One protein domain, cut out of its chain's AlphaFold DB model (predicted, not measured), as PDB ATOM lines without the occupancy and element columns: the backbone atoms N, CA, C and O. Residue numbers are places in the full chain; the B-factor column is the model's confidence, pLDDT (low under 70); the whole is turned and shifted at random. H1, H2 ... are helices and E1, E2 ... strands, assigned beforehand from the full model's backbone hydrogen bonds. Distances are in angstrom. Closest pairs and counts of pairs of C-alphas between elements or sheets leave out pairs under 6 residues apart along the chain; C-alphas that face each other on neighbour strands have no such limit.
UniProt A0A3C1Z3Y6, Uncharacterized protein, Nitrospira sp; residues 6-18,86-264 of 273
ATOM      1  N   VAL A   6      -6.063 -49.848 -24.036       76.94
ATOM      2  CA  VAL A   6      -6.495 -48.953 -22.962       76.94
ATOM      3  C   VAL A   6      -5.331 -48.809 -21.995       76.94
ATOM      4  O   VAL A   6      -4.848 -49.805 -21.460       76.94
ATOM      5  N   ILE A   7      -4.860 -47.579 -21.815       79.19
ATOM      6  CA  ILE A   7      -3.759 -47.251 -20.916       79.19
ATOM      7  C   ILE A   7      -4.323 -46.382 -19.802       79.19
ATOM      8  O   ILE A   7      -4.805 -45.272 -20.035       79.19
ATOM      9  N   THR A   8      -4.255 -46.898 -18.582       77.06
ATOM     10  CA  THR A   8      -4.602 -46.136 -17.385       77.06
ATOM     11  C   THR A   8      -3.384 -45.310 -16.966       77.06
ATOM     12  O   THR A   8      -2.275 -45.846 -16.974       77.06
ATOM     13  N   PRO A   9      -3.545 -44.019 -16.625       78.06
ATOM     14  CA  PRO A   9      -2.451 -43.227 -16.071       78.06
ATOM     15  C   PRO A   9      -1.872 -43.882 -14.815       78.06
ATOM     16  O   PRO A   9      -2.622 -44.403 -13.993       78.06
ATOM     17  N   GLU A  10      -0.551 -43.838 -14.656       82.25
ATOM     18  CA  GLU A  10       0.140 -44.299 -13.451       82.25
ATOM     19  C   GLU A  10       0.495 -43.112 -12.534       82.25
ATOM     20  O   GLU A  10       1.110 -42.151 -13.001       82.25
ATOM     21  N   PRO A  11       0.166 -43.158 -11.231       82.06
ATOM     22  CA  PRO A  11      -0.742 -44.117 -10.606       82.06
ATOM     23  C   PRO A  11      -2.199 -43.906 -11.060       82.06
ATOM     24  O   PRO A  11      -2.573 -42.784 -11.420       82.06
ATOM     25  N   PRO A  12      -3.025 -44.968 -11.010       77.12
ATOM     26  CA  PRO A  12      -4.430 -44.879 -11.375       77.12
ATOM     27  C   PRO A  12      -5.178 -43.981 -10.390       77.12
ATOM     28  O   PRO A  12      -5.027 -44.105  -9.174       77.12
ATOM     29  N   ASP A  13      -6.016 -43.098 -10.924       79.00
ATOM     30  CA  ASP A  13      -6.904 -42.259 -10.130       79.00
ATOM     31  C   ASP A  13      -8.269 -42.946 -10.004       79.00
ATOM     32  O   ASP A  13      -8.987 -43.124 -10.987       79.00
ATOM     33  N   ALA A  14      -8.616 -43.355  -8.784       77.31
ATOM     34  CA  ALA A  14      -9.888 -44.008  -8.477       77.31
ATOM     35  C   ALA A  14     -11.013 -43.012  -8.129       77.31
ATOM     36  O   ALA A  14     -12.074 -43.435  -7.657       77.31
ATOM     37  N   SER A  15     -10.801 -41.702  -8.307       80.75
ATOM     38  CA  SER A  15     -11.819 -40.697  -7.998       80.75
ATOM     39  C   SER A  15     -13.091 -40.946  -8.805       80.75
ATOM     40  O   SER A  15     -13.065 -41.128 -10.019       80.75
ATOM     41  N   SER A  16     -14.229 -40.993  -8.118       79.25
ATOM     42  CA  SER A  16     -15.527 -41.236  -8.740       79.25
ATOM     43  C   SER A  16     -16.040 -40.003  -9.485       79.25
ATOM     44  O   SER A  16     -15.569 -38.883  -9.290       79.25
ATOM     45  N   ASP A  17     -17.041 -40.201 -10.343       85.50
ATOM     46  CA  ASP A  17     -17.793 -39.094 -10.932       85.50
ATOM     47  C   ASP A  17     -18.409 -38.197  -9.850       85.50
ATOM     48  O   ASP A  17     -19.055 -38.671  -8.912       85.50
ATOM     49  N   LEU A  18     -18.288 -36.884 -10.039       82.31
ATOM     50  CA  LEU A  18     -18.791 -35.866  -9.128       82.31
ATOM     51  C   LEU A  18     -19.845 -34.983  -9.806       82.31
ATOM     52  O   LEU A  18     -19.769 -34.637 -10.989       82.31
ATOM     53  N   SER A  86     -10.173 -27.777 -10.270       87.44
ATOM     54  CA  SER A  86      -9.156 -28.319 -11.171       87.44
ATOM     55  C   SER A  86      -7.828 -27.605 -10.923       87.44
ATOM     56  O   SER A  86      -7.813 -26.393 -10.691       87.44
ATOM     57  N   HIS A  87      -6.731 -28.359 -11.000       87.50
ATOM     58  CA  HIS A  87      -5.368 -27.838 -10.875       87.50
ATOM     59  C   HIS A  87      -4.938 -26.980 -12.069       87.50
ATOM     60  O   HIS A  87      -3.996 -26.203 -11.941       87.50
ATOM     61  N   ALA A  88      -5.635 -27.088 -13.208       87.19
ATOM     62  CA  ALA A  88      -5.331 -26.372 -14.445       87.19
ATOM     63  C   ALA A  88      -3.851 -26.518 -14.848       87.19
ATOM     64  O   ALA A  88      -3.214 -25.540 -15.236       87.19
ATOM     65  N   VAL A  89      -3.302 -27.733 -14.728       88.06
ATOM     66  CA  VAL A  89      -1.862 -28.026 -14.854       88.06
ATOM     67  C   VAL A  89      -1.319 -27.556 -16.191       88.06
ATOM     68  O   VAL A  89      -0.292 -26.881 -16.235       88.06
ATOM     69  N   LEU A  90      -2.035 -27.870 -17.272       86.69
ATOM     70  CA  LEU A  90      -1.613 -27.520 -18.620       86.69
ATOM     71  C   LEU A  90      -1.498 -26.005 -18.802       86.69
ATOM     72  O   LEU A  90      -0.482 -25.508 -19.271       86.69
ATOM     73  N   THR A  91      -2.537 -25.265 -18.420       85.44
ATOM     74  CA  THR A  91      -2.599 -23.814 -18.643       85.44
ATOM     75  C   THR A  91      -1.884 -22.994 -17.572       85.44
ATOM     76  O   THR A  91      -1.596 -21.824 -17.795       85.44
ATOM     77  N   GLY A  92      -1.673 -23.574 -16.393       85.44
ATOM     78  CA  GLY A  92      -1.093 -22.923 -15.225       85.44
ATOM     79  C   GLY A  92       0.380 -23.269 -15.073       85.44
ATOM     80  O   GLY A  92       1.235 -22.454 -15.391       85.44
ATOM     81  N   ALA A  93       0.669 -24.482 -14.597       85.06
ATOM     82  CA  ALA A  93       2.034 -24.913 -14.293       85.06
ATOM     83  C   ALA A  93       2.909 -25.065 -15.547       85.06
ATOM     84  O   ALA A  93       4.076 -24.691 -15.520       85.06
ATOM     85  N   LEU A  94       2.343 -25.595 -16.635       84.88
ATOM     86  CA  LEU A  94       3.055 -25.806 -17.902       84.88
ATOM     87  C   LEU A  94       2.883 -24.641 -18.890       84.88
ATOM     88  O   LEU A  94       3.485 -24.652 -19.956       84.88
ATOM     89  N   ALA A  95       2.071 -23.641 -18.534       86.56
ATOM     90  CA  ALA A  95       1.835 -22.420 -19.306       86.56
ATOM     91  C   ALA A  95       1.424 -22.628 -20.783       86.56
ATOM     92  O   ALA A  95       1.609 -21.733 -21.608       86.56
ATOM     93  N   PHE A  96       0.816 -23.767 -21.132       86.50
ATOM     94  CA  PHE A  96       0.306 -24.002 -22.482       86.50
ATOM     95  C   PHE A  96      -0.908 -23.120 -22.785       86.50
ATOM     96  O   PHE A  96      -1.874 -23.054 -22.011       86.50
ATOM     97  N   ASP A  97      -0.902 -22.486 -23.959       84.44
ATOM     98  CA  ASP A  97      -2.041 -21.696 -24.412       84.44
ATOM     99  C   ASP A  97      -3.100 -22.569 -25.098       84.44
ATOM    100  O   ASP A  97      -3.082 -22.811 -26.302       84.44
ATOM    101  N   ILE A  98      -4.034 -23.086 -24.300       83.81
ATOM    102  CA  ILE A  98      -5.106 -23.955 -24.795       83.81
ATOM    103  C   ILE A  98      -6.336 -23.121 -25.132       83.81
ATOM    104  O   ILE A  98      -7.127 -22.743 -24.262       83.81
ATOM    105  N   HIS A  99      -6.521 -22.864 -26.424       81.06
ATOM    106  CA  HIS A  99      -7.677 -22.127 -26.937       81.06
ATOM    107  C   HIS A  99      -8.934 -22.995 -27.100       81.06
ATOM    108  O   HIS A  99     -10.060 -22.486 -27.013       81.06
ATOM    109  N   THR A 100      -8.762 -24.299 -27.329       84.19
ATOM    110  CA  THR A 100      -9.837 -25.246 -27.653       84.19
ATOM    111  C   THR A 100      -9.769 -26.494 -26.780       84.19
ATOM    112  O   THR A 100      -8.697 -26.935 -26.376       84.19
ATOM    113  N   THR A 101     -10.930 -27.075 -26.470       89.06
ATOM    114  CA  THR A 101     -11.019 -28.376 -25.789       89.06
ATOM    115  C   THR A 101     -11.821 -29.366 -26.613       89.06
ATOM    116  O   THR A 101     -12.644 -28.979 -27.443       89.06
ATOM    117  N   CYS A 102     -11.617 -30.653 -26.352       91.62
ATOM    118  CA  CYS A 102     -12.419 -31.734 -26.900       91.62
ATOM    119  C   CYS A 102     -13.349 -32.287 -25.812       91.62
ATOM    120  O   CYS A 102     -12.913 -33.055 -24.956       91.62
ATOM    121  N   ARG A 103     -14.625 -31.895 -25.802       90.88
ATOM    122  CA  ARG A 103     -15.624 -32.281 -24.781       90.88
ATOM    123  C   ARG A 103     -15.157 -32.056 -23.339       90.88
ATOM    124  O   ARG A 103     -15.234 -32.954 -22.492       90.88
ATOM    125  N   ASP A 104     -14.717 -30.828 -23.084       91.12
ATOM    126  CA  ASP A 104     -14.124 -30.351 -21.829       91.12
ATOM    127  C   ASP A 104     -12.778 -31.015 -21.451       91.12
ATOM    128  O   ASP A 104     -12.314 -30.838 -20.327       91.12
ATOM    129  N   VAL A 105     -12.119 -31.736 -22.362       92.75
ATOM    130  CA  VAL A 105     -10.728 -32.188 -22.179       92.75
ATOM    131  C   VAL A 105      -9.789 -31.238 -22.911       92.75
ATOM    132  O   VAL A 105      -9.899 -31.051 -24.125       92.75
ATOM    133  N   ALA A 106      -8.878 -30.622 -22.170       93.31
ATOM    134  CA  ALA A 106      -7.751 -29.891 -22.726       93.31
ATOM    135  C   ALA A 106      -6.667 -30.869 -23.166       93.31
ATOM    136  O   ALA A 106      -6.439 -31.872 -22.495       93.31
ATOM    137  N   ALA A 107      -6.004 -30.578 -24.281       93.69
ATOM    138  CA  ALA A 107      -4.904 -31.395 -24.762       93.69
ATOM    139  C   ALA A 107      -3.878 -30.565 -25.524       93.69
ATOM    140  O   ALA A 107      -4.231 -29.585 -26.179       93.69
ATOM    141  N   THR A 108      -2.626 -30.998 -25.456       93.62
ATOM    142  CA  THR A 108      -1.534 -30.517 -26.303       93.62
ATOM    143  C   THR A 108      -0.643 -31.696 -26.665       93.62
ATOM    144  O   THR A 108      -0.545 -32.659 -25.899       93.62
ATOM    145  N   VAL A 109      -0.041 -31.642 -27.847       95.00
ATOM    146  CA  VAL A 109       0.817 -32.706 -28.358       95.00
ATOM    147  C   VAL A 109       2.055 -32.077 -28.979       95.00
ATOM    148  O   VAL A 109       1.919 -31.166 -29.793       95.00
ATOM    149  N   PHE A 110       3.236 -32.550 -28.596       94.38
ATOM    150  CA  PHE A 110       4.516 -32.070 -29.120       94.38
ATOM    151  C   PHE A 110       5.593 -33.151 -29.017       94.38
ATOM    152  O   PHE A 110       5.420 -34.148 -28.308       94.38
ATOM    153  N   PHE A 111       6.687 -32.954 -29.746       92.38
ATOM    154  CA  PHE A 111       7.894 -33.759 -29.628       92.38
ATOM    155  C   PHE A 111       8.876 -33.119 -28.658       92.38
ATOM    156  O   PHE A 111       8.978 -31.897 -28.598       92.38
ATOM    157  N   ASP A 112       9.608 -33.949 -27.929       89.19
ATOM    158  CA  ASP A 112      10.809 -33.512 -27.230       89.19
ATOM    159  C   ASP A 112      11.897 -34.609 -27.332       89.19
ATOM    160  O   ASP A 112      11.668 -35.762 -26.935       89.19
ATOM    161  N   PRO A 113      13.059 -34.299 -27.940       88.88
ATOM    162  CA  PRO A 113      13.342 -33.062 -28.678       88.88
ATOM    163  C   PRO A 113      12.504 -32.956 -29.970       88.88
ATOM    164  O   PRO A 113      12.189 -33.975 -30.595       88.88
ATOM    165  N   ASP A 114      12.145 -31.728 -30.354       89.12
ATOM    166  CA  ASP A 114      11.475 -31.377 -31.618       89.12
ATOM    167  C   ASP A 114      12.458 -31.288 -32.793       89.12
ATOM    168  O   ASP A 114      12.109 -31.666 -33.911       89.12
ATOM    169  N   ASP A 115      13.705 -30.897 -32.528       90.00
ATOM    170  CA  ASP A 115      14.817 -30.972 -33.473       90.00
ATOM    171  C   ASP A 115      15.596 -32.286 -33.304       90.00
ATOM    172  O   ASP A 115      16.231 -32.561 -32.280       90.00
ATOM    173  N   VAL A 116      15.555 -33.133 -34.330       88.06
ATOM    174  CA  VAL A 116      16.054 -34.511 -34.286       88.06
ATOM    175  C   VAL A 116      16.989 -34.814 -35.447       88.06
ATOM    176  O   VAL A 116      16.821 -34.354 -36.571       88.06
ATOM    177  N   ARG A 117      17.986 -35.663 -35.201       86.94
ATOM    178  CA  ARG A 117      18.875 -36.166 -36.255       86.94
ATOM    179  C   ARG A 117      18.272 -37.414 -36.918       86.94
ATOM    180  O   ARG A 117      17.638 -38.218 -36.228       86.94
ATOM    181  N   PRO A 118      18.532 -37.673 -38.213       86.25
ATOM    182  CA  PRO A 118      18.252 -38.981 -38.796       86.25
ATOM    183  C   PRO A 118      18.912 -40.108 -37.984       86.25
ATOM    184  O   PRO A 118      20.117 -40.075 -37.730       86.25
ATOM    185  N   GLY A 119      18.137 -41.114 -37.577       82.44
ATOM    186  CA  GLY A 119      18.608 -42.215 -36.726       82.44
ATOM    187  C   GLY A 119      18.499 -41.968 -35.217       82.44
ATOM    188  O   GLY A 119      18.818 -42.873 -34.447       82.44
ATOM    189  N   ALA A 120      18.074 -40.778 -34.777       84.25
ATOM    190  CA  ALA A 120      17.909 -40.458 -33.361       84.25
ATOM    191  C   ALA A 120      16.594 -41.001 -32.776       84.25
ATOM    192  O   ALA A 120      15.670 -41.384 -33.496       84.25
ATOM    193  N   LEU A 121      16.509 -41.003 -31.445       84.44
ATOM    194  CA  LEU A 121      15.266 -41.228 -30.713       84.44
ATOM    195  C   LEU A 121      14.647 -39.882 -30.325       84.44
ATOM    196  O   LEU A 121      15.356 -38.967 -29.913       84.44
ATOM    197  N   THR A 122      13.326 -39.804 -30.414       88.19
ATOM    198  CA  THR A 122      12.506 -38.694 -29.917       88.19
ATOM    199  C   THR A 122      11.340 -39.246 -29.105       88.19
ATOM    200  O   THR A 122      11.058 -40.450 -29.138       88.19
ATOM    201  N   GLN A 123      10.666 -38.393 -28.345       90.44
ATOM    202  CA  GLN A 123       9.470 -38.758 -27.604       90.44
ATOM    203  C   GLN A 123       8.307 -37.873 -28.031       90.44
ATOM    204  O   GLN A 123       8.392 -36.650 -28.008       90.44
ATOM    205  N   LEU A 124       7.200 -38.512 -28.401       93.81
ATOM    206  CA  LEU A 124       5.929 -37.833 -28.592       93.81
ATOM    207  C   LEU A 124       5.217 -37.754 -27.244       93.81
ATOM    208  O   LEU A 124       4.890 -38.791 -26.658       93.81
ATOM    209  N   TYR A 125       4.921 -36.543 -26.792       94.00
ATOM    210  CA  TYR A 125       4.144 -36.308 -25.585       94.00
ATOM    211  C   TYR A 125       2.730 -35.863 -25.936       94.00
ATOM    212  O   TYR A 125       2.523 -34.813 -26.535       94.00
ATOM    213  N   CYS A 126       1.740 -36.644 -25.512       94.75
ATOM    214  CA  CYS A 126       0.323 -36.308 -25.591       94.75
ATOM    215  C   CYS A 126      -0.177 -35.949 -24.190       94.75
ATOM    216  O   CYS A 126      -0.488 -36.834 -23.387       94.75
ATOM    217  N   PHE A 127      -0.271 -34.658 -23.884       94.69
ATOM    218  CA  PHE A 127      -0.832 -34.200 -22.620       94.69
ATOM    219  C   PHE A 127      -2.344 -34.057 -22.715       94.69
ATOM    220  O   PHE A 127      -2.883 -33.583 -23.719       94.69
ATOM    221  N   VAL A 128      -3.024 -34.408 -21.629       94.56
ATOM    222  CA  VAL A 128      -4.470 -34.282 -21.474       94.56
ATOM    223  C   VAL A 128      -4.840 -33.833 -20.074       94.56
ATOM    224  O   VAL A 128      -4.217 -34.227 -19.093       94.56
ATOM    225  N   GLU A 129      -5.901 -33.045 -19.970       94.62
ATOM    226  CA  GLU A 129      -6.485 -32.646 -18.695       94.62
ATOM    227  C   GLU A 129      -8.008 -32.614 -18.800       94.62
ATOM    228  O   GLU A 129      -8.581 -31.952 -19.669       94.62
ATOM    229  N   ASN A 130      -8.683 -33.344 -17.918       93.75
ATOM    230  CA  ASN A 130     -10.135 -33.428 -17.900       93.75
ATOM    231  C   ASN A 130     -10.742 -32.300 -17.054       93.75
ATOM    232  O   ASN A 130     -10.759 -32.382 -15.832       93.75
ATOM    233  N   TYR A 131     -11.327 -31.275 -17.675       92.50
ATOM    234  CA  TYR A 131     -12.008 -30.193 -16.950       92.50
ATOM    235  C   TYR A 131     -13.460 -30.496 -16.576       92.50
ATOM    236  O   TYR A 131     -14.143 -29.624 -16.026       92.50
ATOM    237  N   ALA A 132     -13.961 -31.696 -16.856       91.69
ATOM    238  CA  ALA A 132     -15.286 -32.113 -16.434       91.69
ATOM    239  C   ALA A 132     -15.266 -32.755 -15.043       91.69
ATOM    240  O   ALA A 132     -14.299 -33.383 -14.622       91.69
ATOM    241  N   SER A 133     -16.399 -32.665 -14.352       90.81
ATOM    242  CA  SER A 133     -16.643 -33.322 -13.068       90.81
ATOM    243  C   SER A 133     -16.878 -34.829 -13.193       90.81
ATOM    244  O   SER A 133     -17.242 -35.476 -12.222       90.81
ATOM    245  N   ARG A 134     -16.718 -35.392 -14.392       91.50
ATOM    246  CA  ARG A 134     -16.991 -36.792 -14.713       91.50
ATOM    247  C   ARG A 134     -15.884 -37.369 -15.559       91.50
ATOM    248  O   ARG A 134     -15.189 -36.628 -16.255       91.50
ATOM    249  N   TRP A 135     -15.798 -38.686 -15.561       91.88
ATOM    250  CA  TRP A 135     -14.838 -39.442 -16.336       91.88
ATOM    251  C   TRP A 135     -14.934 -39.134 -17.827       91.88
ATOM    252  O   TRP A 135     -16.008 -38.874 -18.396       91.88
ATOM    253  N   ARG A 136     -13.764 -39.167 -18.455       92.81
ATOM    254  CA  ARG A 136     -13.572 -39.004 -19.890       92.81
ATOM    255  C   ARG A 136     -12.672 -40.109 -20.395       92.81
ATOM    256  O   ARG A 136     -11.748 -40.532 -19.710       92.81
ATOM    257  N   ARG A 137     -12.936 -40.549 -21.620       93.50
ATOM    258  CA  ARG A 137     -12.032 -41.442 -22.340       93.50
ATOM    259  C   ARG A 137     -11.474 -40.683 -23.529       93.50
ATOM    260  O   ARG A 137     -12.210 -40.392 -24.469       93.50
ATOM    261  N   ALA A 138     -10.200 -40.321 -23.453       94.38
ATOM    262  CA  ALA A 138      -9.482 -39.637 -24.514       94.38
ATOM    263  C   ALA A 138      -8.849 -40.676 -25.442       94.38
ATOM    264  O   ALA A 138      -7.959 -41.424 -25.049       94.38
ATOM    265  N   ARG A 139      -9.324 -40.738 -26.681       95.25
ATOM    266  CA  ARG A 139      -8.760 -41.561 -27.745       95.25
ATOM    267  C   ARG A 139      -7.782 -40.722 -28.556       95.25
ATOM    268  O   ARG A 139      -8.202 -39.827 -29.289       95.25
ATOM    269  N   PHE A 140      -6.506 -41.067 -28.475       94.62
ATOM    270  CA  PHE A 140      -5.479 -40.579 -29.382       94.62
ATOM    271  C   PHE A 140      -5.318 -41.534 -30.552       94.62
ATOM    272  O   PHE A 140      -5.135 -42.739 -30.380       94.62
ATOM    273  N   ARG A 141      -5.382 -40.973 -31.750       95.12
ATOM    274  CA  ARG A 141      -5.125 -41.651 -33.010       95.12
ATOM    275  C   ARG A 141      -3.904 -41.009 -33.646       95.12
ATOM    276  O   ARG A 141      -4.008 -39.916 -34.201       95.12
ATOM    277  N   ILE A 142      -2.768 -41.674 -33.522       94.12
ATOM    278  CA  ILE A 142      -1.492 -41.248 -34.084       94.12
ATOM    279  C   ILE A 142      -1.388 -41.868 -35.477       94.12
ATOM    280  O   ILE A 142      -1.453 -43.089 -35.626       94.12
ATOM    281  N   GLY A 143      -1.333 -41.020 -36.501       92.56
ATOM    282  CA  GLY A 143      -1.319 -41.462 -37.888       92.56
ATOM    283  C   GLY A 143      -0.015 -42.166 -38.277       92.56
ATOM    284  O   GLY A 143       0.984 -42.067 -37.562       92.56
ATOM    285  N   PRO A 144      -0.019 -42.884 -39.411       91.94
ATOM    286  CA  PRO A 144       1.183 -43.522 -39.918       91.94
ATOM    287  C   PRO A 144       2.216 -42.463 -40.322       91.94
ATOM    288  O   PRO A 144       1.889 -41.466 -40.966       91.94
ATOM    289  N   HIS A 145       3.469 -42.717 -39.969       91.88
ATOM    290  CA  HIS A 145       4.625 -41.944 -40.384       91.88
ATOM    291  C   HIS A 145       5.839 -42.887 -40.513       91.88
ATOM    292  O   HIS A 145       6.496 -43.193 -39.510       91.88
ATOM    293  N   PRO A 146       6.180 -43.362 -41.730       86.50
ATOM    294  CA  PRO A 146       7.231 -44.367 -41.918       86.50
ATOM    295  C   PRO A 146       8.600 -43.874 -41.433       86.50
ATOM    296  O   PRO A 146       9.388 -44.655 -40.907       86.50
ATOM    297  N   GLY A 147       8.852 -42.563 -41.511       86.38
ATOM    298  CA  GLY A 147      10.062 -41.928 -40.988       86.38
ATOM    299  C   GLY A 147      10.225 -41.983 -39.467       86.38
ATOM    300  O   GLY A 147      11.312 -41.705 -38.985       86.38
ATOM    301  N   LEU A 148       9.179 -42.350 -38.720       87.94
ATOM    302  CA  LEU A 148       9.193 -42.500 -37.256       87.94
ATOM    303  C   LEU A 148       9.015 -43.968 -36.820       87.94
ATOM    304  O   LEU A 148       8.739 -44.254 -35.655       87.94
ATOM    305  N   GLY A 149       9.090 -44.910 -37.770       82.88
ATOM    306  CA  GLY A 149       8.787 -46.324 -37.528       82.88
ATOM    307  C   GLY A 149       7.294 -46.623 -37.323       82.88
ATOM    308  O   GLY A 149       6.941 -47.734 -36.930       82.88
ATOM    309  N   LEU A 150       6.408 -45.661 -37.605       87.25
ATOM    310  CA  LEU A 150       4.954 -45.803 -37.510       87.25
ATOM    311  C   LEU A 150       4.382 -46.234 -38.866       87.25
ATOM    312  O   LEU A 150       3.883 -45.418 -39.635       87.25
ATOM    313  N   ASN A 151       4.468 -47.523 -39.187       84.88
ATOM    314  CA  ASN A 151       3.955 -48.043 -40.466       84.88
ATOM    315  C   ASN A 151       2.421 -48.090 -40.525       84.88
ATOM    316  O   ASN A 151       1.834 -48.051 -41.604       84.88
ATOM    317  N   GLU A 152       1.776 -48.175 -39.365       86.88
ATOM    318  CA  GLU A 152       0.327 -48.235 -39.212       86.88
ATOM    319  C   GLU A 152      -0.142 -47.173 -38.218       86.88
ATOM    320  O   GLU A 152       0.644 -46.603 -37.459       86.88
ATOM    321  N   GLU A 153      -1.448 -46.922 -38.216       88.94
ATOM    322  CA  GLU A 153      -2.082 -46.068 -37.221       88.94
ATOM    323  C   GLU A 153      -1.938 -46.665 -35.813       88.94
ATOM    324  O   GLU A 153      -2.304 -47.818 -35.564       88.94
ATOM    325  N   HIS A 154      -1.472 -45.849 -34.870       89.06
ATOM    326  CA  HIS A 154      -1.357 -46.213 -33.464       89.06
ATOM    327  C   HIS A 154      -2.487 -45.561 -32.660       89.06
ATOM    328  O   HIS A 154      -2.594 -44.337 -32.568       89.06
ATOM    329  N   CYS A 155      -3.369 -46.385 -32.093       90.88
ATOM    330  CA  CYS A 155      -4.523 -45.940 -31.309       90.88
ATOM    331  C   CYS A 155      -4.309 -46.203 -29.816       90.88
ATOM    332  O   CYS A 155      -4.064 -47.341 -29.415       90.88
ATOM    333  N   VAL A 156      -4.515 -45.175 -28.994       90.88
ATOM    334  CA  VAL A 156      -4.386 -45.237 -27.533       90.88
ATOM    335  C   VAL A 156      -5.625 -44.644 -26.879       90.88
ATOM    336  O   VAL A 156      -6.108 -43.592 -27.296       90.88
ATOM    337  N   TYR A 157      -6.138 -45.312 -25.848       92.12
ATOM    338  CA  TYR A 157      -7.264 -44.830 -25.050       92.12
ATOM    339  C   TYR A 157      -6.786 -44.525 -23.638       92.12
ATOM    340  O   TYR A 157      -6.343 -45.428 -22.935       92.12
ATOM    341  N   LEU A 158      -6.902 -43.266 -23.233       91.69
ATOM    342  CA  LEU A 158      -6.581 -42.800 -21.893       91.69
ATOM    343  C   LEU A 158      -7.873 -42.592 -21.114       91.69
ATOM    344  O   LEU A 158      -8.747 -41.825 -21.533       91.69
ATOM    345  N   GLU A 159      -8.000 -43.282 -19.989       91.69
ATOM    346  CA  GLU A 159      -9.091 -43.051 -19.046       91.69
ATOM    347  C   GLU A 159      -8.680 -41.959 -18.063       91.69
ATOM    348  O   GLU A 159      -7.628 -42.042 -17.432       91.69
ATOM    349  N   LEU A 160      -9.492 -40.907 -17.994       91.38
ATOM    350  CA  LEU A 160      -9.228 -39.718 -17.198       91.38
ATOM    351  C   LEU A 160     -10.354 -39.538 -16.194       91.38
ATOM    352  O   LEU A 160     -11.511 -39.304 -16.577       91.38
ATOM    353  N   ALA A 161     -10.002 -39.591 -14.917       91.69
ATOM    354  CA  ALA A 161     -10.911 -39.248 -13.844       91.69
ATOM    355  C   ALA A 161     -11.235 -37.741 -13.847       91.69
ATOM    356  O   ALA A 161     -10.685 -36.953 -14.627       91.69
ATOM    357  N   ALA A 162     -12.194 -37.326 -13.019       89.88
ATOM    358  CA  ALA A 162     -12.630 -35.933 -12.962       89.88
ATOM    359  C   ALA A 162     -11.472 -35.016 -12.528       89.88
ATOM    360  O   ALA A 162     -10.908 -35.200 -11.457       89.88
ATOM    361  N   GLY A 163     -11.118 -34.013 -13.338       89.50
ATOM    362  CA  GLY A 163     -10.030 -33.082 -13.006       89.50
ATOM    363  C   GLY A 163      -8.624 -33.673 -13.077       89.50
ATOM    364  O   GLY A 163      -7.680 -32.998 -12.666       89.50
ATOM    365  N   GLN A 164      -8.476 -34.897 -13.591       92.50
ATOM    366  CA  GLN A 164      -7.179 -35.534 -13.758       92.50
ATOM    367  C   GLN A 164      -6.414 -34.918 -14.937       92.50
ATOM    368  O   GLN A 164      -6.979 -34.718 -16.019       92.50
ATOM    369  N   ALA A 165      -5.122 -34.663 -14.733       92.88
ATOM    370  CA  ALA A 165      -4.160 -34.347 -15.782       92.88
ATOM    371  C   ALA A 165      -3.210 -35.533 -15.966       92.88
ATOM    372  O   ALA A 165      -2.735 -36.096 -14.981       92.88
ATOM    373  N   ALA A 166      -2.911 -35.900 -17.207       93.19
ATOM    374  CA  ALA A 166      -2.003 -36.992 -17.530       93.19
ATOM    375  C   ALA A 166      -1.192 -36.684 -18.793       93.19
ATOM    376  O   ALA A 166      -1.597 -35.877 -19.631       93.19
ATOM    377  N   VAL A 167      -0.053 -37.355 -18.933       93.44
ATOM    378  CA  VAL A 167       0.786 -37.314 -20.130       93.44
ATOM    379  C   VAL A 167       1.041 -38.729 -20.622       93.44
ATOM    380  O   VAL A 167       1.478 -39.591 -19.864       93.44
ATOM    381  N   TYR A 168       0.763 -38.970 -21.898       93.19
ATOM    382  CA  TYR A 168       1.184 -40.180 -22.587       93.19
ATOM    383  C   TYR A 168       2.464 -39.893 -23.369       93.19
ATOM    384  O   TYR A 168       2.452 -39.056 -24.266       93.19
ATOM    385  N   ALA A 169       3.549 -40.577 -23.021       91.50
ATOM    386  CA  ALA A 169       4.838 -40.482 -23.692       91.50
ATOM    387  C   ALA A 169       5.057 -41.717 -24.569       91.50
ATOM    388  O   ALA A 169       5.011 -42.848 -24.077       91.50
ATOM    389  N   LEU A 170       5.296 -41.506 -25.862       91.12
ATOM    390  CA  LEU A 170       5.584 -42.556 -26.835       91.12
ATOM    391  C   LEU A 170       7.000 -42.361 -27.399       91.12
ATOM    392  O   LEU A 170       7.220 -41.395 -28.131       91.12
ATOM    393  N   PRO A 171       7.948 -43.270 -27.112       89.38
ATOM    394  CA  PRO A 171       9.277 -43.223 -27.710       89.38
ATOM    395  C   PRO A 171       9.194 -43.600 -29.190       89.38
ATOM    396  O   PRO A 171       8.640 -44.650 -29.529       89.38
ATOM    397  N   LEU A 172       9.768 -42.775 -30.060       88.69
ATOM    398  CA  LEU A 172       9.780 -42.952 -31.509       88.69
ATOM    399  C   LEU A 172      11.211 -42.862 -32.044       88.69
ATOM    400  O   LEU A 172      12.025 -42.077 -31.564       88.69
ATOM    401  N   GLY A 173      11.519 -43.688 -33.042       85.81
ATOM    402  CA  GLY A 173      12.824 -43.698 -33.699       85.81
ATOM    403  C   GLY A 173      12.744 -43.042 -35.065       85.81
ATOM    404  O   GLY A 173      11.953 -43.469 -35.905       85.81
ATOM    405  N   VAL A 174      13.580 -42.037 -35.299       87.62
ATOM    406  CA  VAL A 174      13.689 -41.361 -36.592       87.62
ATOM    407  C   VAL A 174      14.515 -42.232 -37.526       87.62
ATOM    408  O   VAL A 174      15.655 -42.581 -37.230       87.62
ATOM    409  N   VAL A 175      13.967 -42.596 -38.679       87.75
ATOM    410  CA  VAL A 175      14.673 -43.425 -39.659       87.75
ATOM    411  C   VAL A 175      15.834 -42.632 -40.265       87.75
ATOM    412  O   VAL A 175      15.685 -41.474 -40.642       87.75
ATOM    413  N   ALA A 176      16.999 -43.269 -40.412       84.81
ATOM    414  CA  ALA A 176      18.209 -42.629 -40.940       84.81
ATOM    415  C   ALA A 176      18.077 -42.117 -42.389       84.81
ATOM    416  O   ALA A 176      18.851 -41.268 -42.817       84.81
ATOM    417  N   THR A 177      17.108 -42.635 -43.148       86.12
ATOM    418  CA  THR A 177      16.819 -42.230 -44.532       86.12
ATOM    419  C   THR A 177      15.747 -41.145 -44.635       86.12
ATOM    420  O   THR A 177      15.353 -40.804 -45.750       86.12
ATOM    421  N   LEU A 178      15.223 -40.638 -43.513       87.38
ATOM    422  CA  LEU A 178      14.257 -39.543 -43.534       87.38
ATOM    423  C   LEU A 178      14.944 -38.265 -44.036       87.38
ATOM    424  O   LEU A 178      16.053 -37.940 -43.611       87.38
ATOM    425  N   GLY A 179      14.299 -37.564 -44.971       88.62
ATOM    426  CA  GLY A 179      14.832 -36.325 -45.535       88.62
ATOM    427  C   GLY A 179      14.979 -35.231 -44.477       88.62
ATOM    428  O   GLY A 179      14.181 -35.150 -43.549       88.62
ATOM    429  N   VAL A 180      15.992 -34.382 -44.635       91.94
ATOM    430  CA  VAL A 180      16.196 -33.184 -43.805       91.94
ATOM    431  C   VAL A 180      15.073 -32.178 -44.074       91.94
ATOM    432  O   VAL A 180      14.656 -32.026 -45.224       91.94
ATOM    433  N   GLY A 181      14.608 -31.490 -43.033       92.62
ATOM    434  CA  GLY A 181      13.568 -30.461 -43.119       92.62
ATOM    435  C   GLY A 181      12.466 -30.619 -42.075       92.62
ATOM    436  O   GLY A 181      12.587 -31.412 -41.144       92.62
ATOM    437  N   GLU A 182      11.400 -29.844 -42.243       94.50
ATOM    438  CA  GLU A 182      10.208 -29.878 -41.393       94.50
ATOM    439  C   GLU A 182       9.293 -31.041 -41.785       94.50
ATOM    440  O   GLU A 182       9.020 -31.274 -42.967       94.50
ATOM    441  N   HIS A 183       8.804 -31.759 -40.780       94.75
ATOM    442  CA  HIS A 183       7.858 -32.859 -40.924       94.75
ATOM    443  C   HIS A 183       6.738 -32.709 -39.904       94.75
ATOM    444  O   HIS A 183       6.948 -32.197 -38.810       94.75
ATOM    445  N   ASP A 184       5.562 -33.236 -40.240       94.81
ATOM    446  CA  ASP A 184       4.397 -33.215 -39.360       94.81
ATOM    447  C   ASP A 184       3.880 -34.631 -39.103       94.81
ATOM    448  O   ASP A 184       3.613 -35.404 -40.031       94.81
ATOM    449  N   LEU A 185       3.647 -34.958 -37.832       95.44
ATOM    450  CA  LEU A 185       2.924 -36.163 -37.437       95.44
ATOM    451  C   LEU A 185       1.438 -35.829 -37.213       95.44
ATOM    452  O   LEU A 185       1.108 -35.097 -36.275       95.44
ATOM    453  N   PRO A 186       0.503 -36.378 -38.012       96.06
ATOM    454  CA  PRO A 186      -0.918 -36.177 -37.767       96.06
ATOM    455  C   PRO A 186      -1.372 -36.938 -36.517       96.06
ATOM    456  O   PRO A 186      -1.314 -38.169 -36.459       96.06
ATOM    457  N   VAL A 187      -1.915 -36.218 -35.538       96.38
ATOM    458  CA  VAL A 187      -2.504 -36.786 -34.320       96.38
ATOM    459  C   VAL A 187      -3.944 -36.311 -34.191       96.38
ATOM    460  O   VAL A 187      -4.246 -35.130 -34.289       96.38
ATOM    461  N   THR A 188      -4.882 -37.231 -33.990       96.50
ATOM    462  CA  THR A 188      -6.295 -36.897 -33.768       96.50
ATOM    463  C   THR A 188      -6.705 -37.276 -32.353       96.50
ATOM    464  O   THR A 188      -6.497 -38.412 -31.935       96.50
ATOM    465  N   LEU A 189      -7.337 -36.346 -31.641       96.19
ATOM    466  CA  LEU A 189      -7.957 -36.573 -30.342       96.19
ATOM    467  C   LEU A 189      -9.478 -36.639 -30.491       96.19
ATOM    468  O   LEU A 189     -10.102 -35.731 -31.041       96.19
ATOM    469  N   GLN A 190     -10.075 -37.688 -29.938       95.94
ATOM    470  CA  GLN A 190     -11.517 -37.822 -29.747       95.94
ATOM    471  C   GLN A 190     -11.807 -38.126 -28.288       95.94
ATOM    472  O   GLN A 190     -11.048 -38.843 -27.646       95.94
ATOM    473  N   VAL A 191     -12.898 -37.589 -27.748       95.12
ATOM    474  CA  VAL A 191     -13.197 -37.731 -26.318       95.12
ATOM    475  C   VAL A 191     -14.607 -38.241 -26.103       95.12
ATOM    476  O   VAL A 191     -15.586 -37.558 -26.408       95.12
ATOM    477  N   ASP A 192     -14.724 -39.402 -25.475       92.44
ATOM    478  CA  ASP A 192     -16.011 -39.969 -25.101       92.44
ATOM    479  C   ASP A 192     -16.477 -39.486 -23.725       92.44
ATOM    480  O   ASP A 192     -15.691 -39.185 -22.822       92.44
ATOM    481  N   LYS A 193     -17.805 -39.426 -23.577       91.50
ATOM    482  CA  LYS A 193     -18.518 -39.003 -22.361       91.50
ATOM    483  C   LYS A 193     -19.364 -40.163 -21.828       91.50
ATOM    484  O   LYS A 193     -20.591 -40.079 -21.910       91.50
ATOM    485  N   PRO A 194     -18.742 -41.254 -21.345       86.56
ATOM    486  CA  PRO A 194     -19.463 -42.482 -20.999       86.56
ATOM    487  C   PRO A 194     -20.555 -42.234 -19.951       86.56
ATOM    488  O   PRO A 194     -21.660 -42.752 -20.068       86.56
ATOM    489  N   ASN A 195     -20.285 -41.342 -18.996       86.50
ATOM    490  CA  ASN A 195     -21.177 -41.067 -17.874       86.50
ATOM    491  C   ASN A 195     -21.868 -39.698 -17.983       86.50
ATOM    492  O   ASN A 195     -22.190 -39.072 -16.977       86.50
ATOM    493  N   GLY A 196     -22.083 -39.202 -19.201       86.06
ATOM    494  CA  GLY A 196     -22.752 -37.923 -19.429       86.06
ATOM    495  C   GLY A 196     -21.817 -36.712 -19.427       86.06
ATOM    496  O   GLY A 196     -20.587 -36.811 -19.396       86.06
ATOM    497  N   THR A 197     -22.412 -35.522 -19.535       86.00
ATOM    498  CA  THR A 197     -21.635 -34.288 -19.749       86.00
ATOM    499  C   THR A 197     -21.002 -33.772 -18.467       86.00
ATOM    500  O   THR A 197     -19.900 -33.245 -18.527       86.00
ATOM    501  N   GLY A 198     -21.620 -33.965 -17.306       88.00
ATOM    502  CA  GLY A 198     -21.055 -33.424 -16.074       88.00
ATOM    503  C   GLY A 198     -21.086 -31.896 -16.019       88.00
ATOM    504  O   GLY A 198     -21.468 -31.206 -16.972       88.00
ATOM    505  N   ALA A 199     -20.678 -31.362 -14.874       88.44
ATOM    506  CA  ALA A 199     -20.376 -29.948 -14.733       88.44
ATOM    507  C   ALA A 199     -18.918 -29.690 -15.115       88.44
ATOM    508  O   ALA A 199     -18.069 -30.574 -15.062       88.44
ATOM    509  N   ARG A 200     -18.612 -28.448 -15.474       88.69
ATOM    510  CA  ARG A 200     -17.228 -28.014 -15.639       88.69
ATOM    511  C   ARG A 200     -16.639 -27.701 -14.264       88.69
ATOM    512  O   ARG A 200     -17.275 -26.980 -13.495       88.69
ATOM    513  N   LEU A 201     -15.449 -28.215 -13.974       89.88
ATOM    514  CA  LEU A 201     -14.777 -27.992 -12.700       89.88
ATOM    515  C   LEU A 201     -14.353 -26.521 -12.546       89.88
ATOM    516  O   LEU A 201     -13.838 -25.924 -13.503       89.88
ATOM    517  N   PRO A 202     -14.545 -25.918 -11.359       87.75
ATOM    518  CA  PRO A 202     -13.994 -24.606 -11.039       87.75
ATOM    519  C   PRO A 202     -12.467 -24.566 -11.229       87.75
ATOM    520  O   PRO A 202     -11.794 -25.573 -11.045       87.75
ATOM    521  N   GLY A 203     -11.911 -23.410 -11.599       83.69
ATOM    522  CA  GLY A 203     -10.469 -23.248 -11.863       83.69
ATOM    523  C   GLY A 203     -10.035 -23.596 -13.291       83.69
ATOM    524  O   GLY A 203      -9.030 -23.079 -13.760       83.69
ATOM    525  N   SER A 204     -10.831 -24.372 -14.032       85.75
ATOM    526  CA  SER A 204     -10.527 -24.669 -15.437       85.75
ATOM    527  C   SER A 204     -10.603 -23.424 -16.335       85.75
ATOM    528  O   SER A 204     -11.562 -22.643 -16.281       85.75
ATOM    529  N   ARG A 205      -9.612 -23.254 -17.220       79.44
ATOM    530  CA  ARG A 205      -9.500 -22.088 -18.112       79.44
ATOM    531  C   ARG A 205     -10.587 -22.076 -19.175       79.44
ATOM    532  O   ARG A 205     -10.719 -23.035 -19.931       79.44
ATOM    533  N   ARG A 206     -11.355 -20.986 -19.286       74.88
ATOM    534  CA  ARG A 206     -12.381 -20.845 -20.336       74.88
ATOM    535  C   ARG A 206     -11.761 -21.067 -21.721       74.88
ATOM    536  O   ARG A 206     -10.762 -20.442 -22.047       74.88
ATOM    537  N   HIS A 207     -12.380 -21.942 -22.501       77.06
ATOM    538  CA  HIS A 207     -12.018 -22.223 -23.887       77.06
ATOM    539  C   HIS A 207     -13.029 -21.547 -24.814       77.06
ATOM    540  O   HIS A 207     -14.179 -21.332 -24.420       77.06
ATOM    541  N   LEU A 208     -12.599 -21.219 -26.031       77.50
ATOM    542  CA  LEU A 208     -13.459 -20.605 -27.045       77.50
ATOM    543  C   LEU A 208     -14.395 -21.636 -27.676       77.50
ATOM    544  O   LEU A 208     -15.576 -21.361 -27.879       77.50
ATOM    545  N   TYR A 209     -13.869 -22.834 -27.936       78.38
ATOM    546  CA  TYR A 209     -14.581 -23.899 -28.632       78.38
ATOM    547  C   TYR A 209     -14.499 -25.211 -27.857       78.38
ATOM    548  O   TYR A 209     -13.435 -25.573 -27.350       78.38
ATOM    549  N   ASP A 210     -15.631 -25.916 -27.806       83.38
ATOM    550  CA  ASP A 210     -15.721 -27.292 -27.319       83.38
ATOM    551  C   ASP A 210     -16.046 -28.213 -28.496       83.38
ATOM    552  O   ASP A 210     -17.181 -28.269 -28.980       83.38
ATOM    553  N   LEU A 211     -15.017 -28.878 -29.011       90.00
ATOM    554  CA  LEU A 211     -15.091 -29.687 -30.217       90.00
ATOM    555  C   LEU A 211     -15.367 -31.155 -29.882       90.00
ATOM    556  O   LEU A 211     -15.111 -31.644 -28.783       90.00
ATOM    557  N   TRP A 212     -15.901 -31.881 -30.860       87.88
ATOM    558  CA  TRP A 212     -16.040 -33.335 -30.773       87.88
ATOM    559  C   TRP A 212     -14.727 -34.066 -31.059       87.88
ATOM    560  O   TRP A 212     -14.497 -35.170 -30.569       87.88
ATOM    561  N   THR A 213     -13.891 -33.468 -31.899       92.88
ATOM    562  CA  THR A 213     -12.625 -34.021 -32.367       92.88
ATOM    563  C   THR A 213     -11.662 -32.864 -32.580       92.88
ATOM    564  O   THR A 213     -12.071 -31.811 -33.071       92.88
ATOM    565  N   VAL A 214     -10.402 -33.059 -32.207       93.81
ATOM    566  CA  VAL A 214      -9.317 -32.105 -32.452       93.81
ATOM    567  C   VAL A 214      -8.251 -32.805 -33.283       93.81
ATOM    568  O   VAL A 214      -7.902 -33.952 -33.010       93.81
ATOM    569  N   HIS A 215      -7.758 -32.120 -34.309       94.38
ATOM    570  CA  HIS A 215      -6.677 -32.598 -35.161       94.38
ATOM    571  C   HIS A 215      -5.442 -31.738 -34.915       94.38
ATOM    572  O   HIS A 215      -5.523 -30.514 -34.962       94.38
ATOM    573  N   PHE A 216      -4.323 -32.397 -34.659       94.56
ATOM    574  CA  PHE A 216      -3.006 -31.810 -34.500       94.56
ATOM    575  C   PHE A 216      -2.144 -32.243 -35.687       94.56
ATOM    576  O   PHE A 216      -2.165 -33.414 -36.078       94.56
ATOM    577  N   ALA A 217      -1.396 -31.302 -36.246       94.88
ATOM    578  CA  ALA A 217      -0.202 -31.579 -37.030       94.88
ATOM    579  C   ALA A 217       0.962 -31.270 -36.091       94.88
ATOM    580  O   ALA A 217       1.110 -30.121 -35.685       94.88
ATOM    581  N   VAL A 218       1.644 -32.308 -35.611       95.31
ATOM    582  CA  VAL A 218       2.690 -32.168 -34.597       95.31
ATOM    583  C   VAL A 218       4.024 -32.004 -35.322       95.31
ATOM    584  O   VAL A 218       4.486 -32.995 -35.899       95.31
ATOM    585  N   PRO A 219       4.614 -30.799 -35.319       95.25
ATOM    586  CA  PRO A 219       5.812 -30.528 -36.093       95.25
ATOM    587  C   PRO A 219       7.050 -31.116 -35.417       95.25
ATOM    588  O   PRO A 219       7.131 -31.173 -34.187       95.25
ATOM    589  N   PHE A 220       8.012 -31.531 -36.232       94.00
ATOM    590  CA  PHE A 220       9.378 -31.841 -35.822       94.00
ATOM    591  C   PHE A 220      10.343 -31.557 -36.976       94.00
ATOM    592  O   PHE A 220       9.997 -31.714 -38.153       94.00
ATOM    593  N   THR A 221      11.569 -31.166 -36.648       93.94
ATOM    594  CA  THR A 221      12.598 -30.843 -37.637       93.94
ATOM    595  C   THR A 221      13.628 -31.949 -37.678       93.94
ATOM    596  O   THR A 221      14.166 -32.365 -36.655       93.94
ATOM    597  N   VAL A 222      13.958 -32.407 -38.878       91.62
ATOM    598  CA  VAL A 222      15.074 -33.320 -39.092       91.62
ATOM    599  C   VAL A 222      16.273 -32.514 -39.557       91.62
ATOM    600  O   VAL A 222      16.261 -32.018 -40.683       91.62
ATOM    601  N   ASP A 223      17.315 -32.418 -38.730       89.69
ATOM    602  CA  ASP A 223      18.561 -31.727 -39.071       89.69
ATOM    603  C   ASP A 223      19.773 -32.671 -38.989       89.69
ATOM    604  O   ASP A 223      20.035 -33.344 -37.990       89.69
ATOM    605  N   ALA A 224      20.537 -32.720 -40.081       82.38
ATOM    606  CA  ALA A 224      21.769 -33.494 -40.177       82.38
ATOM    607  C   ALA A 224      22.967 -32.805 -39.495       82.38
ATOM    608  O   ALA A 224      23.990 -33.458 -39.283       82.38
ATOM    609  N   SER A 225      22.858 -31.513 -39.174       80.88
ATOM    610  CA  SER A 225      23.940 -30.698 -38.610       80.88
ATOM    611  C   SER A 225      24.062 -30.769 -37.079       80.88
ATOM    612  O   SER A 225      25.063 -30.317 -36.520       80.88
ATOM    613  N   LEU A 226      23.088 -31.388 -36.399       79.00
ATOM    614  CA  LEU A 226      23.057 -31.538 -34.941       79.00
ATOM    615  C   LEU A 226      24.227 -32.404 -34.417       79.00
ATOM    616  O   LEU A 226      24.440 -33.534 -34.864       79.00
ATOM    617  N   VAL A 227      24.970 -31.866 -33.440       65.00
ATOM    618  CA  VAL A 227      26.178 -32.471 -32.837       65.00
ATOM    619  C   VAL A 227      25.826 -33.435 -31.688       65.00
ATOM    620  O   VAL A 227      24.877 -33.219 -30.942       65.00
ATOM    621  N   ASP A 228      26.614 -34.511 -31.578       52.06
ATOM    622  CA  ASP A 228      26.393 -35.758 -30.829       52.06
ATOM    623  C   ASP A 228      25.791 -35.651 -29.411       52.06
ATOM    624  O   ASP A 228      26.455 -35.278 -28.443       52.06
ATOM    625  N   LYS A 229      24.578 -36.198 -29.259       49.22
ATOM    626  CA  LYS A 229      24.185 -36.949 -28.058       49.22
ATOM    627  C   LYS A 229      24.118 -38.428 -28.465       49.22
ATOM    628  O   LYS A 229      23.490 -38.728 -29.482       49.22
ATOM    629  N   PRO A 230      24.787 -39.357 -27.756       48.12
ATOM    630  CA  PRO A 230      24.840 -40.756 -28.170       48.12
ATOM    631  C   PRO A 230      23.428 -41.352 -28.216       48.12
ATOM    632  O   PRO A 230      22.744 -41.435 -27.197       48.12
ATOM    633  N   ALA A 231      22.994 -41.748 -29.414       49.09
ATOM    634  CA  ALA A 231      21.728 -42.433 -29.624       49.09
ATOM    635  C   ALA A 231      21.840 -43.893 -29.136       49.09
ATOM    636  O   ALA A 231      22.773 -44.596 -29.541       49.09
ATOM    637  N   PRO A 232      20.910 -44.388 -28.299       49.88
ATOM    638  CA  PRO A 232      20.778 -45.817 -28.048       49.88
ATOM    639  C   PRO A 232      20.478 -46.540 -29.366       49.88
ATOM    640  O   PRO A 232      19.596 -46.135 -30.123       49.88
ATOM    641  N   ALA A 233      21.225 -47.601 -29.657       40.69
ATOM    642  CA  ALA A 233      21.071 -48.364 -30.887       40.69
ATOM    643  C   ALA A 233      19.712 -49.085 -30.930       40.69
ATOM    644  O   ALA A 233      19.463 -49.984 -30.130       40.69
ATOM    645  N   GLY A 234      18.862 -48.731 -31.899       49.03
ATOM    646  CA  GLY A 234      17.678 -49.515 -32.263       49.03
ATOM    647  C   GLY A 234      16.455 -48.673 -32.615       49.03
ATOM    648  O   GLY A 234      15.901 -47.973 -31.774       49.03
ATOM    649  N   VAL A 235      15.996 -48.792 -33.866       52.44
ATOM    650  CA  VAL A 235      14.711 -48.252 -34.335       52.44
ATOM    651  C   VAL A 235      13.603 -49.172 -33.834       52.44
ATOM    652  O   VAL A 235      13.181 -50.098 -34.523       52.44
ATOM    653  N   THR A 236      13.134 -48.942 -32.617       54.47
ATOM    654  CA  THR A 236      11.895 -49.556 -32.141       54.47
ATOM    655  C   THR A 236      11.072 -48.500 -31.443       54.47
ATOM    656  O   THR A 236      11.508 -47.952 -30.434       54.47
ATOM    657  N   ALA A 237       9.878 -48.230 -31.982       58.69
ATOM    658  CA  ALA A 237       8.852 -47.519 -31.237       58.69
ATOM    659  C   ALA A 237       8.674 -48.245 -29.899       58.69
ATOM    660  O   ALA A 237       8.403 -49.451 -29.862       58.69
ATOM    661  N   GLY A 238       8.942 -47.531 -28.812       64.69
ATOM    662  CA  GLY A 238       8.905 -48.106 -27.479       64.69
ATOM    663  C   GLY A 238       7.472 -48.377 -27.036       64.69
ATOM    664  O   GLY A 238       6.499 -47.926 -27.645       64.69
ATOM    665  N   ILE A 239       7.328 -49.092 -25.924       76.12
ATOM    666  CA  ILE A 239       6.038 -49.182 -25.242       76.12
ATOM    667  C   ILE A 239       5.770 -47.805 -24.633       76.12
ATOM    668  O   ILE A 239       6.504 -47.364 -23.752       76.12
ATOM    669  N   GLY A 240       4.746 -47.111 -25.129       81.44
ATOM    670  CA  GLY A 240       4.371 -45.819 -24.567       81.44
ATOM    671  C   GLY A 240       3.863 -45.952 -23.131       81.44
ATOM    672  O   GLY A 240       3.210 -46.939 -22.784       81.44
ATOM    673  N   ARG A 241       4.138 -44.943 -22.306       86.00
ATOM    674  CA  ARG A 241       3.780 -44.894 -20.882       86.00
ATOM    675  C   ARG A 241       2.838 -43.728 -20.616       86.00
ATOM    676  O   ARG A 241       3.011 -42.661 -21.193       86.00
ATOM    677  N   CYS A 242       1.854 -43.916 -19.738       87.31
ATOM    678  CA  CYS A 242       0.968 -42.840 -19.296       87.31
ATOM    679  C   CYS A 242       1.245 -42.493 -17.833       87.31
ATOM    680  O   CYS A 242       1.145 -43.358 -16.967       87.31
ATOM    681  N   LEU A 243       1.573 -41.234 -17.557       90.00
ATOM    682  CA  LEU A 243       1.862 -40.724 -16.221       90.00
ATOM    683  C   LEU A 243       0.757 -39.758 -15.782       90.00
ATOM    684  O   LEU A 243       0.410 -38.830 -16.512       90.00
ATOM    685  N   SER A 244       0.224 -39.960 -14.579       90.38
ATOM    686  CA  SER A 244      -0.712 -39.031 -13.942       90.38
ATOM    687  C   SER A 244       0.056 -37.840 -13.364       90.38
ATOM    688  O   SER A 244       0.942 -38.002 -12.523       90.38
ATOM    689  N   LEU A 245      -0.279 -36.636 -13.821       88.88
ATOM    690  CA  LEU A 245       0.352 -35.380 -13.413       88.88
ATOM    691  C   LEU A 245      -0.417 -34.675 -12.302       88.88
ATOM    692  O   LEU A 245       0.184 -33.979 -11.492       88.88
ATOM    693  N   ALA A 246      -1.735 -34.814 -12.262       89.44
ATOM    694  CA  ALA A 246      -2.542 -34.283 -11.174       89.44
ATOM    695  C   ALA A 246      -3.862 -35.028 -11.073       89.44
ATOM    696  O   ALA A 246      -4.395 -35.501 -12.073       89.44
ATOM    697  N   SER A 247      -4.411 -35.049  -9.866       87.88
ATOM    698  CA  SER A 247      -5.754 -35.523  -9.556       87.88
ATOM    699  C   SER A 247      -6.437 -34.514  -8.638       87.88
ATOM    700  O   SER A 247      -5.780 -33.849  -7.838       87.88
ATOM    701  N   VAL A 248      -7.766 -34.434  -8.692       85.31
ATOM    702  CA  VAL A 248      -8.563 -33.668  -7.714       85.31
ATOM    703  C   VAL A 248      -8.468 -34.225  -6.296       85.31
ATOM    704  O   VAL A 248      -8.783 -33.512  -5.347       85.31
ATOM    705  N   SER A 249      -8.063 -35.490  -6.148       83.81
ATOM    706  CA  SER A 249      -7.833 -36.116  -4.844       83.81
ATOM    707  C   SER A 249      -6.517 -35.677  -4.195       83.81
ATOM    708  O   SER A 249      -6.345 -35.834  -2.988       83.81
ATOM    709  N   GLU A 250      -5.607 -35.092  -4.977       84.50
ATOM    710  CA  GLU A 250      -4.285 -34.683  -4.522       84.50
ATOM    711  C   GLU A 250      -4.210 -33.168  -4.309       84.50
ATOM    712  O   GLU A 250      -4.799 -32.400  -5.077       84.50
ATOM    713  N   PRO A 251      -3.467 -32.707  -3.286       83.12
ATOM    714  CA  PRO A 251      -3.385 -31.286  -2.962       83.12
ATOM    715  C   PRO A 251      -2.555 -30.481  -3.971       83.12
ATOM    716  O   PRO A 251      -2.763 -29.275  -4.088       83.12
ATOM    717  N   ALA A 252      -1.623 -31.117  -4.689       84.69
ATOM    718  CA  ALA A 252      -0.702 -30.453  -5.605       84.69
ATOM    719  C   ALA A 252      -0.367 -31.336  -6.822       84.69
ATOM    720  O   ALA A 252      -0.396 -32.563  -6.707       84.69
ATOM    721  N   PRO A 253      -0.020 -30.736  -7.978       86.25
ATOM    722  CA  PRO A 253       0.405 -31.475  -9.163       86.25
ATOM    723  C   PRO A 253       1.806 -32.092  -8.999       86.25
ATOM    724  O   PRO A 253       2.720 -31.494  -8.432       86.25
ATOM    725  N   ARG A 254       2.000 -33.276  -9.579       86.19
ATOM    726  CA  ARG A 254       3.225 -34.088  -9.561       86.19
ATOM    727  C   ARG A 254       4.222 -33.671 -10.649       86.19
ATOM    728  O   ARG A 254       4.626 -34.476 -11.485       86.19
ATOM    729  N   LEU A 255       4.652 -32.411 -10.637       85.25
ATOM    730  CA  LEU A 255       5.575 -31.883 -11.656       85.25
ATOM    731  C   LEU A 255       6.959 -32.550 -11.619       85.25
ATOM    732  O   LEU A 255       7.590 -32.708 -12.658       85.25
ATOM    733  N   ALA A 256       7.410 -33.015 -10.449       82.88
ATOM    734  CA  ALA A 256       8.678 -33.734 -10.317       82.88
ATOM    735  C   ALA A 256       8.723 -35.017 -11.168       82.88
ATOM    736  O   ALA A 256       9.746 -35.328 -11.769       82.88
ATOM    737  N   ALA A 257       7.596 -35.728 -11.277       79.00
ATOM    738  CA  ALA A 257       7.509 -36.937 -12.091       79.00
ATOM    739  C   ALA A 257       7.568 -36.622 -13.597       79.00
ATOM    740  O   ALA A 257       8.099 -37.416 -14.369       79.00
ATOM    741  N   LEU A 258       7.076 -35.447 -14.009       82.81
ATOM    742  CA  LEU A 258       7.237 -34.961 -15.379       82.81
ATOM    743  C   LEU A 258       8.697 -34.608 -15.680       82.81
ATOM    744  O   LEU A 258       9.210 -35.014 -16.716       82.81
ATOM    745  N   HIS A 259       9.375 -33.905 -14.768       83.69
ATOM    746  CA  HIS A 259      10.803 -33.603 -14.917       83.69
ATOM    747  C   HIS A 259      11.638 -34.881 -15.046       83.69
ATOM    748  O   HIS A 259      12.432 -34.994 -15.973       83.69
ATOM    749  N   ALA A 260      11.388 -35.883 -14.199       80.19
ATOM    750  CA  ALA A 260      12.064 -37.178 -14.282       80.19
ATOM    751  C   ALA A 260      11.804 -37.908 -15.617       80.19
ATOM    752  O   ALA A 260      12.696 -38.571 -16.148       80.19
ATOM    753  N   LEU A 261      10.595 -37.771 -16.176       79.69
ATOM    754  CA  LEU A 261      10.231 -38.342 -17.475       79.69
ATOM    755  C   LEU A 261      10.987 -37.668 -18.632       79.69
ATOM    756  O   LEU A 261      11.480 -38.368 -19.513       79.69
ATOM    757  N   VAL A 262      11.094 -36.338 -18.606       80.38
ATOM    758  CA  VAL A 262      11.804 -35.534 -19.618       80.38
ATOM    759  C   VAL A 262      13.319 -35.751 -19.536       80.38
ATOM    760  O   VAL A 262      13.989 -35.925 -20.549       80.38
ATOM    761  N   GLU A 263      13.876 -35.829 -18.327       76.81
ATOM    762  CA  GLU A 263      15.308 -36.075 -18.109       76.81
ATOM    763  C   GLU A 263      15.726 -37.533 -18.382       76.81
ATOM    764  O   GLU A 263      16.918 -37.848 -18.386       76.81
ATOM    765  N   GLY A 264      14.767 -38.429 -18.644       63.31
ATOM    766  CA  GLY A 264      15.025 -39.837 -18.940       63.31
ATOM    767  C   GLY A 264      15.468 -40.655 -17.725       63.31
ATOM    768  O   GLY A 264      16.156 -41.661 -17.897       63.31
TER     769      GLY A 264
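Overview. This is residues 6 to 18 and 86 to 264 of the 273 residues of an uncharacterized protein of Nitrospira sp (UniProt A0A3C1Z3Y6). Two strongly twisted sheets of four strands lie face to face as a sandwich, E2 E3 E6 E10 against E5 E4 E7 E9, and one short helix, H1, covers part of the first sheet on the side away from the second. A small parallel pair, E1 and E8, sits at one end of the sandwich, and long links with no named element join several strands. The printed part has 192 residues, with ten named strands, E1 to E10, followed by H1; both large sheets are antiparallel. The class is mostly strand, though under half of the residues are in named elements. The whole is compact, with a radius of gyration of the C-alphas of 16.9 A, and elongated, with spans of 50 by 31 by 28 A.

Along the chain. After residues 6 to 18 and 86 to 99, E1 holds residues 100 to 102, from C-alpha 100 at (-9.837, -25.246, -27.653). E2 is residues 105 to 112, 22.2 A long, and E3 residues 121 to 130, 29.5 A. E4 is residues 136 to 142 and E5 residues 154 to 160. E6 is residues 165 to 173, 26.4 A, and E7, the longest strand, residues 181 to 192, 35.9 A. E8, residues 209 to 211, runs on into E9, residues 213 to 222, 28.5 A, at 94 degrees. E10 is residues 241 to 246. H1, residues 255 to 262, ends with C-alpha 262 at (11.804, -35.534, -19.618).

Arrangement. In the first sheet, E2 and E3 form a hairpin, with N 106 and O 129 2.8 A apart; E3 and E6 have N 126 and O 168 at 2.8 A, and E6 and E10 have N 169 and O 241 at 2.8 A. In the second sheet, E5 and E4 form a hairpin, with N 138 and O 158 at 2.8 A; E4 and E7 have N 139 and O 190 at 2.7 A, and E7 and E9 have N 189 and O 214 at 2.8 A. The facing parts of the sheets are 9.6 A centre to centre, and their strands stand at 22 degrees. The closest C-alphas of E2 and E9 are those of Phe 110 and Val 218, 5.8 A. E1 and E8 are parallel, with N 211 and O 101 at 2.8 A. H1 is on the first sheet at a height of 8.2 A, over E6 and along the strands, at 2 degrees to E6 on the local plane. Its closest C-alphas to E10 are Leu 255 and Leu 245, 6.5 A. In H1 every O i to N i+4 pair is within hydrogen-bond range.

Size, cuts and confidence. The C-alphas farthest apart are those of Leu 18 and Ser 225, 52.2 A. Residues 19 to 85 are not printed, and C-alphas 18 and 86 are 12.4 A apart across this cut. The long links are E4 to E5, E7 to E8 and E9 to E10. The mean pLDDT of the printed part is 85.8; residues 227 to 238 and residue 264 are under 70.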